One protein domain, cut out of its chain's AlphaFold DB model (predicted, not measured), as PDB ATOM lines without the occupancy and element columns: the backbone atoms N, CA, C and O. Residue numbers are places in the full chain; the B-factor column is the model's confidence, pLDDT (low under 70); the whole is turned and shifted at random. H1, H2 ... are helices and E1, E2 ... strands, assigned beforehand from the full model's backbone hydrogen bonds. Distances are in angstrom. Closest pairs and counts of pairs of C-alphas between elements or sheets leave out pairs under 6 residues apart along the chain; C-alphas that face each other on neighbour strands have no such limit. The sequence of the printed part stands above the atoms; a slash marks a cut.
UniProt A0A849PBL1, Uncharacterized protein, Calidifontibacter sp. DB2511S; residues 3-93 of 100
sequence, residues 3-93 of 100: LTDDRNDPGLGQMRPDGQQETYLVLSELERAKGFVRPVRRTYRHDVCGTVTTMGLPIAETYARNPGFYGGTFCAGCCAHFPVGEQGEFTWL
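Overview. This is residues 3 to 93 of the 100 residues of an uncharacterized protein of Calidifontibacter sp. DB2511S (UniProt A0A849PBL1). With little regular structure, two small sheets, E3-E2-E6 and E4-E5, sit face to face with strands crossed at 88 degrees; H2 lies beside them, H1 lies farther out, and residues 3 to 22 loop along another side with E1. The 91 printed residues run E1 H1 E2 E3 H2 E4 E5 E6; both sheets are antiparallel, the class is mixed, and named elements hold only 35 residues. It is compact, radius of gyration of the C-alphas 12.9 A, spans 36 by 30 by 20 A.

Arrangement. Residues 3 to 4 pair parallel with 24 to 25 of E1, residues 23 to 25. H1, residues 29 to 33, touches H2, residues 57 to 65, closest C-alphas Arg 32 and Arg 65, 6.2 A; in both, every O i to N i+4 pair is within hydrogen-bond range. E2, residues 43 to 46, forms a hairpin with E3, residues 52 to 54 (N 53 to O 44, 2.9 A), and is antiparallel to E6, residues 90 to 92 (N 45 to O 91, 2.8 A). E4, residues 72 to 75, and E5, residues 80 to 83, form a hairpin (N 75 to O 80, 2.8 A). The sheet E3 E2 E6 and the sheet E4 E5 form a sandwich, two sheets face to face, and the parts of them that face each other are 10.2 A apart centre to centre.

Along the chain. E1 begins at C-alpha 23 (30.021, -13.506, -34.653); H2 spans 12.1 A; E6 ends at C-alpha 92 (37.348, -6.761, -13.916).

Size, cuts and confidence. The farthest C-alphas, Leu 30 and Cys 49, are 35.7 A apart. The printed part has no cut or long link; no printed residue is under 70.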
ATOM      1  N   LEU A   3      33.141 -10.123 -36.091       96.56
ATOM      2  CA  LEU A   3      32.554  -8.972 -35.415       96.56
ATOM      3  C   LEU A   3      31.605  -8.291 -36.394       96.56
ATOM      4  O   LEU A   3      31.912  -8.215 -37.581       96.56
ATOM      5  N   THR A   4      30.489  -7.787 -35.889       97.62
ATOM      6  CA  THR A   4      29.483  -7.086 -36.691       97.62
ATOM      7  C   THR A   4      28.853  -5.978 -35.861       97.62
ATOM      8  O   THR A   4      28.780  -6.095 -34.640       97.62
ATOM      9  N   ASP A   5      28.410  -4.900 -36.491       97.25
ATOM     10  CA  ASP A   5      27.543  -3.890 -35.878       97.25
ATOM     11  C   ASP A   5      26.096  -3.967 -36.401       97.25
ATOM     12  O   ASP A   5      25.228  -3.223 -35.933       97.25
ATOM     13  N   ASP A   6      25.807  -4.920 -37.297       97.31
ATOM     14  CA  ASP A   6      24.456  -5.246 -37.742       97.31
ATOM     15  C   ASP A   6      23.786  -6.215 -36.761       97.31
ATOM     16  O   ASP A   6      24.192  -7.362 -36.580       97.31
ATOM     17  N   ARG A   7      22.697  -5.761 -36.135       95.81
ATOM     18  CA  ARG A   7      21.892  -6.568 -35.205       95.81
ATOM     19  C   ARG A   7      21.167  -7.737 -35.872       95.81
ATOM     20  O   ARG A   7      20.694  -8.613 -35.154       95.81
ATOM     21  N   ASN A   8      21.054  -7.731 -37.198       96.19
ATOM     22  CA  ASN A   8      20.408  -8.787 -37.973       96.19
ATOM     23  C   ASN A   8      21.417  -9.723 -38.652       96.19
ATOM     24  O   ASN A   8      21.008 -10.562 -39.456       96.19
ATOM     25  N   ASP A   9      22.715  -9.588 -38.354       96.12
ATOM     26  CA  ASP A   9      23.746 -10.450 -38.919       96.12
ATOM     27  C   ASP A   9      23.430 -11.927 -38.606       96.12
ATOM     28  O   ASP A   9      23.251 -12.293 -37.436       96.12
ATOM     29  N   PRO A  10      23.348 -12.795 -39.631       94.75
ATOM     30  CA  PRO A  10      22.914 -14.175 -39.452       94.75
ATOM     31  C   PRO A  10      23.886 -15.004 -38.604       94.75
ATOM     32  O   PRO A  10      23.489 -16.053 -38.101       94.75
ATOM     33  N   GLY A  11      25.141 -14.571 -38.443       93.25
ATOM     34  CA  GLY A  11      26.149 -15.236 -37.616       93.25
ATOM     35  C   GLY A  11      25.974 -15.015 -36.111       93.25
ATOM     36  O   GLY A  11      26.623 -15.700 -35.316       93.25
ATOM     37  N   LEU A  12      25.109 -14.083 -35.692       93.88
ATOM     38  CA  LEU A  12      24.833 -13.839 -34.276       93.88
ATOM     39  C   LEU A  12      24.123 -15.037 -33.633       93.88
ATOM     40  O   LEU A  12      23.194 -15.613 -34.193       93.88
ATOM     41  N   GLY A  13      24.565 -15.416 -32.432       90.94
ATOM     42  CA  GLY A  13      23.994 -16.538 -31.680       90.94
ATOM     43  C   GLY A  13      24.366 -17.932 -32.201       90.94
ATOM     44  O   GLY A  13      24.050 -18.922 -31.539       90.94
ATOM     45  N   GLN A  14      25.068 -18.042 -33.334       94.62
ATOM     46  CA  GLN A  14      25.633 -19.316 -33.779       94.62
ATOM     47  C   GLN A  14      26.842 -19.671 -32.914       94.62
ATOM     48  O   GLN A  14      27.752 -18.862 -32.749       94.62
ATOM     49  N   MET A  15      26.851 -20.879 -32.357       94.94
ATOM     50  CA  MET A  15      27.898 -21.343 -31.449       94.94
ATOM     51  C   MET A  15      28.889 -22.249 -32.176       94.94
ATOM     52  O   MET A  15      28.505 -23.173 -32.893       94.94
ATOM     53  N   ARG A  16      30.173 -22.009 -31.936       94.81
ATOM     54  CA  ARG A  16      31.294 -22.822 -32.404       94.81
ATOM     55  C   ARG A  16      31.490 -24.045 -31.502       94.81
ATOM     56  O   ARG A  16      31.092 -24.013 -30.335       94.81
ATOM     57  N   PRO A  17      32.183 -25.098 -31.978       95.75
ATOM     58  CA  PRO A  17      32.518 -26.261 -31.150       95.75
ATOM     59  C   PRO A  17      33.342 -25.935 -29.892       95.75
ATOM     60  O   PRO A  17      33.347 -26.718 -28.950       95.75
ATOM     61  N   ASP A  18      34.035 -24.792 -29.871       93.94
ATOM     62  CA  ASP A  18      34.807 -24.298 -28.723       93.94
ATOM     63  C   ASP A  18      33.966 -23.478 -27.719       93.94
ATOM     64  O   ASP A  18      34.511 -22.927 -26.763       93.94
ATOM     65  N   GLY A  19      32.648 -23.380 -27.931       95.44
ATOM     66  CA  GLY A  19      31.715 -22.656 -27.066       95.44
ATOM     67  C   GLY A  19      31.695 -21.136 -27.263       95.44
ATOM     68  O   GLY A  19      30.932 -20.441 -26.586       95.44
ATOM     69  N   GLN A  20      32.503 -20.590 -28.176       95.38
ATOM     70  CA  GLN A  20      32.408 -19.181 -28.566       95.38
ATOM     71  C   GLN A  20      31.276 -18.968 -29.574       95.38
ATOM     72  O   GLN A  20      30.834 -19.906 -30.232       95.38
ATOM     73  N   GLN A  21      30.830 -17.724 -29.740       94.75
ATOM     74  CA  GLN A  21      29.949 -17.376 -30.855       94.75
ATOM     75  C   GLN A  21      30.766 -17.232 -32.147       94.75
ATOM     76  O   GLN A  21      31.947 -16.862 -32.119       94.75
ATOM     77  N   GLU A  22      30.144 -17.524 -33.287       94.69
ATOM     78  CA  GLU A  22      30.730 -17.277 -34.605       94.69
ATOM     79  C   GLU A  22      30.995 -15.788 -34.796       94.69
ATOM     80  O   GLU A  22      32.135 -15.399 -35.070       94.69
ATOM     81  N   THR A  23      29.976 -14.963 -34.537       96.69
ATOM     82  CA  THR A  23      30.021 -13.506 -34.653       96.69
ATOM     83  C   THR A  23      29.556 -12.848 -33.358       96.69
ATOM     84  O   THR A  23      28.558 -13.259 -32.769       96.69
ATOM     85  N   TYR A  24      30.258 -11.798 -32.928       96.50
ATOM     86  CA  TYR A  24      29.844 -10.957 -31.804       96.50
ATOM     87  C   TYR A  24      29.381  -9.591 -32.298       96.50
ATOM     88  O   TYR A  24      30.086  -8.919 -33.054       96.50
ATOM     89  N   LEU A  25      28.211  -9.171 -31.820       97.94
ATOM     90  CA  LEU A  25      27.706  -7.823 -32.040       97.94
ATOM     91  C   LEU A  25      28.555  -6.830 -31.245       97.94
ATOM     92  O   LEU A  25      28.686  -6.984 -30.039       97.94
ATOM     93  N   VAL A  26      29.076  -5.795 -31.888       98.25
ATOM     94  CA  VAL A  26      29.777  -4.673 -31.257       98.25
ATOM     95  C   VAL A  26      29.083  -3.366 -31.623       98.25
ATOM     96  O   VAL A  26      28.307  -3.296 -32.573       98.25
ATOM     97  N   LEU A  27      29.356  -2.295 -30.877       98.06
ATOM     98  CA  LEU A  27      29.004  -0.956 -31.357       98.06
ATOM     99  C   LEU A  27      29.818  -0.632 -32.611       98.06
ATOM    100  O   LEU A  27      30.970  -1.047 -32.686       98.06
ATOM    101  N   SER A  28      29.269   0.140 -33.549       97.19
ATOM    102  CA  SER A  28      30.008   0.576 -34.741       97.19
ATOM    103  C   SER A  28      31.275   1.354 -34.374       97.19
ATOM    104  O   SER A  28      31.375   1.939 -33.290       97.19
ATOM    105  N   GLU A  29      32.250   1.407 -35.281       95.69
ATOM    106  CA  GLU A  29      33.471   2.198 -35.064       95.69
ATOM    107  C   GLU A  29      33.159   3.668 -34.765       95.69
ATOM    108  O   GLU A  29      33.752   4.250 -33.857       95.69
ATOM    109  N   LEU A  30      32.168   4.243 -35.455       95.94
ATOM    110  CA  LEU A  30      31.709   5.613 -35.218       95.94
ATOM    111  C   LEU A  30      31.144   5.798 -33.803       95.94
ATOM    112  O   LEU A  30      31.425   6.811 -33.165       95.94
ATOM    113  N   GLU A  31      30.381   4.832 -33.282       96.75
ATOM    114  CA  GLU A  31      29.883   4.900 -31.904       96.75
ATOM    115  C   GLU A  31      31.008   4.760 -30.872       96.75
ATOM    116  O   GLU A  31      31.008   5.480 -29.869       96.75
ATOM    117  N   ARG A  32      31.988   3.879 -31.114       95.56
ATOM    118  CA  ARG A  32      33.150   3.712 -30.220       95.56
ATOM    119  C   ARG A  32      34.070   4.942 -30.249       95.56
ATOM    120  O   ARG A  32      34.616   5.314 -29.212       95.56
ATOM    121  N   ALA A  33      34.155   5.647 -31.379       95.12
ATOM    122  CA  ALA A  33      34.933   6.879 -31.534       95.12
ATOM    123  C   ALA A  33      34.362   8.094 -30.775       95.12
ATOM    124  O   ALA A  33      35.084   9.061 -30.535       95.12
ATOM    125  N   LYS A  34      33.098   8.056 -30.323       96.25
ATOM    126  CA  LYS A  34      32.484   9.126 -29.506       96.25
ATOM    127  C   LYS A  34      33.041   9.217 -28.071       96.25
ATOM    128  O   LYS A  34      32.518   9.992 -27.267       96.25
ATOM    129  N   GLY A  35      34.049   8.413 -27.725       95.56
ATOM    130  CA  GLY A  35      34.696   8.363 -26.409       95.56
ATOM    131  C   GLY A  35      34.106   7.302 -25.477       95.56
ATOM    132  O   GLY A  35      33.052   6.740 -25.753       95.56
ATOM    133  N   PHE A  36      34.760   7.029 -24.349       97.88
ATOM    134  CA  PHE A  36      34.368   5.958 -23.425       97.88
ATOM    135  C   PHE A  36      33.895   6.504 -22.076       97.88
ATOM    136  O   PHE A  36      34.480   7.447 -21.547       97.88
ATOM    137  N   VAL A  37      32.847   5.898 -21.508       97.50
ATOM    138  CA  VAL A  37      32.315   6.249 -20.174       97.50
ATOM    139  C   VAL A  37      33.007   5.468 -19.052       97.50
ATOM    140  O   VAL A  37      32.929   5.838 -17.882       97.50
ATOM    141  N   ARG A  38      33.715   4.391 -19.406       96.12
ATOM    142  CA  ARG A  38      34.584   3.603 -18.529       96.12
ATOM    143  C   ARG A  38      35.959   3.418 -19.191       96.12
ATOM    144  O   ARG A  38      36.047   3.444 -20.415       96.12
ATOM    145  N   PRO A  39      37.032   3.167 -18.422       96.81
ATOM    146  CA  PRO A  39      38.301   2.708 -18.985       96.81
ATOM    147  C   PRO A  39      38.130   1.445 -19.838       96.81
ATOM    148  O   PRO A  39      37.367   0.545 -19.470       96.81
ATOM    149  N   VAL A  40      38.876   1.353 -20.941       97.81
ATOM    150  CA  VAL A  40      38.919   0.136 -21.759       97.81
ATOM    151  C   VAL A  40      39.631  -0.958 -20.975       97.81
ATOM    152  O   VAL A  40      40.823  -0.864 -20.683       97.81
ATOM    153  N   ARG A  41      38.890  -2.015 -20.643       97.94
ATOM    154  CA  ARG A  41      39.393  -3.188 -19.929       97.94
ATOM    155  C   ARG A  41      39.234  -4.400 -20.817       97.94
ATOM    156  O   ARG A  41      38.158  -4.660 -21.341       97.94
ATOM    157  N   ARG A  42      40.320  -5.143 -20.987       97.88
ATOM    158  CA  ARG A  42      40.340  -6.321 -21.863       97.88
ATOM    159  C   ARG A  42      40.303  -7.628 -21.100       97.88
ATOM    160  O   ARG A  42      40.040  -8.655 -21.706       97.88
ATOM    161  N   THR A  43      40.561  -7.595 -19.801       98.38
ATOM    162  CA  THR A  43      40.795  -8.799 -19.017       98.38
ATOM    163  C   THR A  43      39.912  -8.797 -17.783       98.38
ATOM    164  O   THR A  43      39.856  -7.805 -17.055       98.38
ATOM    165  N   TYR A  44      39.225  -9.910 -17.563       98.56
ATOM    166  CA  TYR A  44      38.297 -10.127 -16.459       98.56
ATOM    167  C   TYR A  44      38.452 -11.549 -15.932       98.56
ATOM    168  O   TYR A  44      38.971 -12.436 -16.613       98.56
ATOM    169  N   ARG A  45      38.014 -11.751 -14.695       98.81
ATOM    170  CA  ARG A  45      38.010 -13.038 -14.009       98.81
ATOM    171  C   ARG A  45      36.586 -13.565 -13.936       98.81
ATOM    172  O   ARG A  45      35.671 -12.800 -13.642       98.81
ATOM    173  N   HIS A  46      36.414 -14.858 -14.188       98.81
ATOM    174  CA  HIS A  46      35.194 -15.572 -13.821       98.81
ATOM    175  C   HIS A  46      35.241 -15.890 -12.330       98.81
ATOM    176  O   HIS A  46      36.145 -16.595 -11.883       98.81
ATOM    177  N   ASP A  47      34.292 -15.361 -11.569       98.56
ATOM    178  CA  ASP A  47      34.268 -15.463 -10.110       98.56
ATOM    179  C   ASP A  47      34.076 -16.921  -9.649       98.56
ATOM    180  O   ASP A  47      34.562 -17.298  -8.586       98.56
ATOM    181  N   VAL A  48      33.430 -17.763 -10.472       98.31
ATOM    182  CA  VAL A  48      33.139 -19.170 -10.148       98.31
ATOM    183  C   VAL A  48      34.347 -20.084 -10.381       98.31
ATOM    184  O   VAL A  48      34.753 -20.795  -9.465       98.31
ATOM    185  N   CYS A  49      34.937 -20.095 -11.585       98.44
ATOM    186  CA  CYS A  49      36.063 -20.995 -11.888       98.44
ATOM    187  C   CYS A  49      37.452 -20.368 -11.665       98.44
ATOM    188  O   CYS A  49      38.465 -21.059 -11.748       98.44
ATOM    189  N   GLY A  50      37.524 -19.053 -11.437       98.44
ATOM    190  CA  GLY A  50      38.770 -18.313 -11.230       98.44
ATOM    191  C   GLY A  50      39.572 -18.013 -12.502       98.44
ATOM    192  O   GLY A  50      40.581 -17.308 -12.421       98.44
ATOM    193  N   THR A  51      39.142 -18.500 -13.671       98.69
ATOM    194  CA  THR A  51      39.861 -18.286 -14.935       98.69
ATOM    195  C   THR A  51      39.833 -16.818 -15.339       98.69
ATOM    196  O   THR A  51      38.797 -16.152 -15.291       98.69
ATOM    197  N   VAL A  52      40.985 -16.322 -15.787       98.62
ATOM    198  CA  VAL A  52      41.136 -14.979 -16.340       98.62
ATOM    199  C   VAL A  52      41.045 -15.052 -17.860       98.62
ATOM    200  O   VAL A  52      41.843 -15.731 -18.503       98.62
ATOM    201  N   THR A  53      40.078 -14.342 -18.435       98.50
ATOM    202  CA  THR A  53      39.841 -14.300 -19.884       98.50
ATOM    203  C   THR A  53      40.207 -12.922 -20.425       98.50
ATOM    204  O   THR A  53      39.855 -11.903 -19.830       98.50
ATOM    205  N   THR A  54      40.914 -12.883 -21.560       98.19
ATOM    206  CA  THR A  54      41.224 -11.640 -22.283       98.19
ATOM    207  C   THR A  54      40.396 -11.564 -23.562       98.19
ATOM    208  O   THR A  54      40.572 -12.387 -24.457       98.19
ATOM    209  N   MET A  55      39.508 -10.573 -23.662       96.38
ATOM    210  CA  MET A  55      38.647 -10.353 -24.827       96.38
ATOM    211  C   MET A  55      39.315  -9.507 -25.924       96.38
ATOM    212  O   MET A  55      40.297  -8.782 -25.706       96.38
ATOM    213  N   GLY A  56      38.733  -9.583 -27.123       96.88
ATOM    214  CA  GLY A  56      39.093  -8.745 -28.263       96.88
ATOM    215  C   GLY A  56      38.807  -7.259 -28.016       96.88
ATOM    216  O   GLY A  56      37.865  -6.902 -27.307       96.88
ATOM    217  N   LEU A  57      39.623  -6.391 -28.620       97.56
ATOM    218  CA  LEU A  57      39.566  -4.943 -28.400       97.56
ATOM    219  C   LEU A  57      38.192  -4.322 -28.735       97.56
ATOM    220  O   LEU A  57      37.681  -3.599 -27.885       97.56
ATOM    221  N   PRO A  58      37.524  -4.639 -29.864       97.88
ATOM    222  CA  PRO A  58      36.228  -4.022 -30.181       97.88
ATOM    223  C   PRO A  58      35.107  -4.365 -29.185       97.88
ATOM    224  O   PRO A  58      34.223  -3.545 -28.923       97.88
ATOM    225  N   ILE A  59      35.158  -5.556 -28.579       97.75
ATOM    226  CA  ILE A  59      34.219  -5.972 -27.524       97.75
ATOM    227  C   ILE A  59      34.502  -5.177 -26.242       97.75
ATOM    228  O   ILE A  59      33.578  -4.631 -25.636       97.75
ATOM    229  N   ALA A  60      35.779  -5.042 -25.872       98.19
ATOM    230  CA  ALA A  60      36.204  -4.250 -24.716       98.19
ATOM    231  C   ALA A  60      35.813  -2.771 -24.849       98.19
ATOM    232  O   ALA A  60      35.293  -2.177 -23.906       98.19
ATOM    233  N   GLU A  61      36.015  -2.181 -26.027       98.44
ATOM    234  CA  GLU A  61      35.599  -0.809 -26.333       98.44
ATOM    235  C   GLU A  61      34.075  -0.650 -26.296       98.44
ATOM    236  O   GLU A  61      33.572   0.381 -25.853       98.44
ATOM    237  N   THR A  62      33.328  -1.679 -26.706       98.38
ATOM    238  CA  THR A  62      31.864  -1.678 -26.603       98.38
ATOM    239  C   THR A  62      31.410  -1.616 -25.144       98.38
ATOM    240  O   THR A  62      30.594  -0.759 -24.819       98.38
ATOM    241  N   TYR A  63      31.995  -2.420 -24.246       98.12
ATOM    242  CA  TYR A  63      31.751  -2.287 -22.800       98.12
ATOM    243  C   TYR A  63      32.178  -0.917 -22.259       98.12
ATOM    244  O   TYR A  63      31.482  -0.325 -21.440       98.12
ATOM    245  N   ALA A  64      33.319  -0.397 -22.715       98.12
ATOM    246  CA  ALA A  64      33.832   0.897 -22.271       98.12
ATOM    247  C   ALA A  64      32.918   2.065 -22.686       98.12
ATOM    248  O   ALA A  64      32.781   3.042 -21.943       98.12
ATOM    249  N   ARG A  65      32.280   1.968 -23.861       98.31
ATOM    250  CA  ARG A  65      31.308   2.943 -24.378       98.31
ATOM    251  C   ARG A  65      29.917   2.763 -23.767       98.31
ATOM    252  O   ARG A  65      29.267   3.756 -23.461       98.31
ATOM    253  N   ASN A  66      29.465   1.521 -23.623       97.88
ATOM    254  CA  ASN A  66      28.156   1.159 -23.092       97.88
ATOM    255  C   ASN A  66      28.274  -0.110 -22.220       97.88
ATOM    256  O   ASN A  66      28.175  -1.223 -22.742       97.88
ATOM    257  N   PRO A  67      28.470   0.034 -20.895       96.81
ATOM    258  CA  PRO A  67      28.670  -1.107 -20.001       96.81
ATOM    259  C   PRO A  67      27.517  -2.116 -20.025       96.81
ATOM    260  O   PRO A  67      27.765  -3.315 -19.990       96.81
ATOM    261  N   GLY A  68      26.273  -1.655 -20.175       96.06
ATOM    262  CA  GLY A  68      25.084  -2.511 -20.225       96.06
ATOM    263  C   GLY A  68      24.776  -3.115 -21.599       96.06
ATOM    264  O   GLY A  68      23.676  -3.622 -21.798       96.06
ATOM    265  N   PHE A  69      25.687  -3.026 -22.578       97.50
ATOM    266  CA  PHE A  69      25.422  -3.487 -23.947       97.50
ATOM    267  C   PHE A  69      25.209  -5.004 -24.046       97.50
ATOM    268  O   PHE A  69      24.402  -5.464 -24.851       97.50
ATOM    269  N   TYR A  70      25.926  -5.779 -23.232       96.94
ATOM    270  CA  TYR A  70      25.869  -7.238 -23.238       96.94
ATOM    271  C   TYR A  70      25.223  -7.770 -21.962       96.94
ATOM    272  O   TYR A  70      25.498  -7.271 -20.875       96.94
ATOM    273  N   GLY A  71      24.445  -8.848 -22.093       96.44
ATOM    274  CA  GLY A  71      23.907  -9.606 -20.957       96.44
ATOM    275  C   GLY A  71      24.822 -10.727 -20.449       96.44
ATOM    276  O   GLY A  71      24.616 -11.230 -19.350       96.44
ATOM    277  N   GLY A  72      25.857 -11.107 -21.207       96.94
ATOM    278  CA  GLY A  72      26.824 -12.125 -20.795       96.94
ATOM    279  C   GLY A  72      28.168 -12.010 -21.510       96.94
ATOM    280  O   GLY A  72      28.286 -11.317 -22.520       96.94
ATOM    281  N   THR A  73      29.185 -12.696 -20.986       97.69
ATOM    282  CA  THR A  73      30.522 -12.781 -21.597       97.69
ATOM    283  C   THR A  73      31.113 -14.186 -21.457       97.69
ATOM    284  O   THR A  73      30.598 -15.007 -20.698       97.69
ATOM    285  N   PHE A  74      32.147 -14.491 -22.241       98.00
ATOM    286  CA  PHE A  74      32.707 -15.838 -22.378       98.00
ATOM    287  C   PHE A  74      33.789 -16.130 -21.333       98.00
ATOM    288  O   PHE A  74      34.682 -15.324 -21.104       98.00
ATOM    289  N   CYS A  75      33.774 -17.321 -20.743       98.44
ATOM    290  CA  CYS A  75      34.870 -17.809 -19.916       98.44
ATOM    291  C   CYS A  75      35.727 -18.812 -20.699       98.44
ATOM    292  O   CYS A  75      35.253 -19.898 -21.029       98.44
ATOM    293  N   ALA A  76      37.016 -18.514 -20.890       97.81
ATOM    294  CA  ALA A  76      37.949 -19.400 -21.596       97.81
ATOM    295  C   ALA A  76      38.247 -20.726 -20.868       97.81
ATOM    296  O   ALA A  76      38.665 -21.682 -21.509       97.81
ATOM    297  N   GLY A  77      38.040 -20.795 -19.548       98.00
ATOM    298  CA  GLY A  77      38.220 -22.027 -18.767       98.00
ATOM    299  C   GLY A  77      37.027 -22.980 -18.859       98.00
ATOM    300  O   GLY A  77      37.199 -24.168 -19.096       98.00
ATOM    301  N   CYS A  78      35.811 -22.452 -18.700       98.19
ATOM    302  CA  CYS A  78      34.566 -23.215 -18.807       98.19
ATOM    303  C   CYS A  78      34.096 -23.445 -20.252       98.19
ATOM    304  O   CYS A  78      33.177 -24.229 -20.464       98.19
ATOM    305  N   CYS A  79      34.663 -22.725 -21.223       97.38
ATOM    306  CA  CYS A  79      34.230 -22.712 -22.621       97.38
ATOM    307  C   CYS A  79      32.731 -22.398 -22.796       97.38
ATOM    308  O   CYS A  79      32.041 -23.021 -23.599       97.38
ATOM    309  N   ALA A  80      32.209 -21.434 -22.031       97.38
ATOM    310  CA  ALA A  80      30.796 -21.058 -22.056       97.38
ATOM    311  C   ALA A  80      30.582 -19.576 -21.714       97.38
ATOM    312  O   ALA A  80      31.470 -18.917 -21.166       97.38
ATOM    313  N   HIS A  81      29.398 -19.052 -22.046       97.38
ATOM    314  CA  HIS A  81      28.985 -17.692 -21.698       97.38
ATOM    315  C   HIS A  81      28.182 -17.687 -20.398       97.38
ATOM    316  O   HIS A  81      27.299 -18.523 -20.223       97.38
ATOM    317  N   PHE A  82      28.455 -16.712 -19.531       98.31
ATOM    318  CA  PHE A  82      27.750 -16.531 -18.259       98.31
ATOM    319  C   PHE A  82      27.268 -15.081 -18.100       98.31
ATOM    320  O   PHE A  82      27.766 -14.195 -18.810       98.31
ATOM    321  N   PRO A  83      26.297 -14.817 -17.208       98.25
ATOM    322  CA  PRO A  83      25.736 -13.484 -17.018       98.25
ATOM    323  C   PRO A  83      26.767 -12.438 -16.572       98.25
ATOM    324  O   PRO A  83      27.672 -12.726 -15.784       98.25
ATOM    325  N   VAL A  84      26.593 -11.200 -17.036       98.38
ATOM    326  CA  VAL A  84      27.299 -10.001 -16.537       98.38
ATOM    327  C   VAL A  84      26.304  -9.032 -15.878       98.38
ATOM    328  O   VAL A  84      25.100  -9.276 -15.875       98.38
ATOM    329  N   GLY A  85      26.802  -7.938 -15.305       97.44
ATOM    330  CA  GLY A  85      26.034  -6.951 -14.546       97.44
ATOM    331  C   GLY A  85      26.322  -7.032 -13.047       97.44
ATOM    332  O   GLY A  85      27.206  -7.769 -12.606       97.44
ATOM    333  N   GLU A  86      25.559  -6.287 -12.245       96.69
ATOM    334  CA  GLU A  86      25.748  -6.211 -10.785       96.69
ATOM    335  C   GLU A  86      25.708  -7.590 -10.110       96.69
ATOM    336  O   GLU A  86      26.501  -7.878  -9.217       96.69
ATOM    337  N   GLN A  87      24.823  -8.464 -10.596       96.38
ATOM    338  CA  GLN A  87      24.647  -9.843 -10.128       96.38
ATOM    339  C   GLN A  87      25.333 -10.875 -11.043       96.38
ATOM    340  O   GLN A  87      25.108 -12.072 -10.902       96.38
ATOM    341  N   GLY A  88      26.139 -10.419 -12.007       97.56
ATOM    342  CA  GLY A  88      26.847 -11.286 -12.945       97.56
ATOM    343  C   GLY A  88      28.010 -12.042 -12.304       97.56
ATOM    344  O   GLY A  88      28.401 -11.782 -11.168       97.56
ATOM    345  N   GLU A  89      28.621 -12.948 -13.061       98.56
ATOM    346  CA  GLU A  89      29.662 -13.859 -12.561       98.56
ATOM    347  C   GLU A  89      31.091 -13.379 -12.845       98.56
ATOM    348  O   GLU A  89      32.045 -14.140 -12.689       98.56
ATOM    349  N   PHE A  90      31.264 -12.140 -13.308       98.69
ATOM    350  CA  PHE A  90      32.570 -11.651 -13.738       98.69
ATOM    351  C   PHE A  90      32.966 -10.336 -13.086       98.69
ATOM    352  O   PHE A  90      32.172  -9.395 -12.976       98.69
ATOM    353  N   THR A  91      34.254 -10.262 -12.765       98.62
ATOM    354  CA  THR A  91      34.897  -9.097 -12.168       98.62
ATOM    355  C   THR A  91      36.082  -8.663 -13.027       98.62
ATOM    356  O   THR A  91      36.927  -9.473 -13.423       98.62
ATOM    357  N   TRP A  92      36.156  -7.373 -13.343       98.31
ATOM    358  CA  TRP A  92      37.348  -6.761 -13.916       98.31
ATOM    359  C   TRP A  92      38.528  -6.882 -12.946       98.31
ATOM    360  O   TRP A  92      38.350  -6.969 -11.734       98.31
ATOM    361  N   LEU A  93      39.761  -6.836 -13.456       97.38
ATOM    362  CA  LEU A  93      40.948  -6.965 -12.595       97.38
ATOM    363  C   LEU A  93      41.134  -5.811 -11.591       97.38
ATOM    364  O   LEU A  93      41.942  -5.942 -10.678       97.38
TER     365      LEU A  93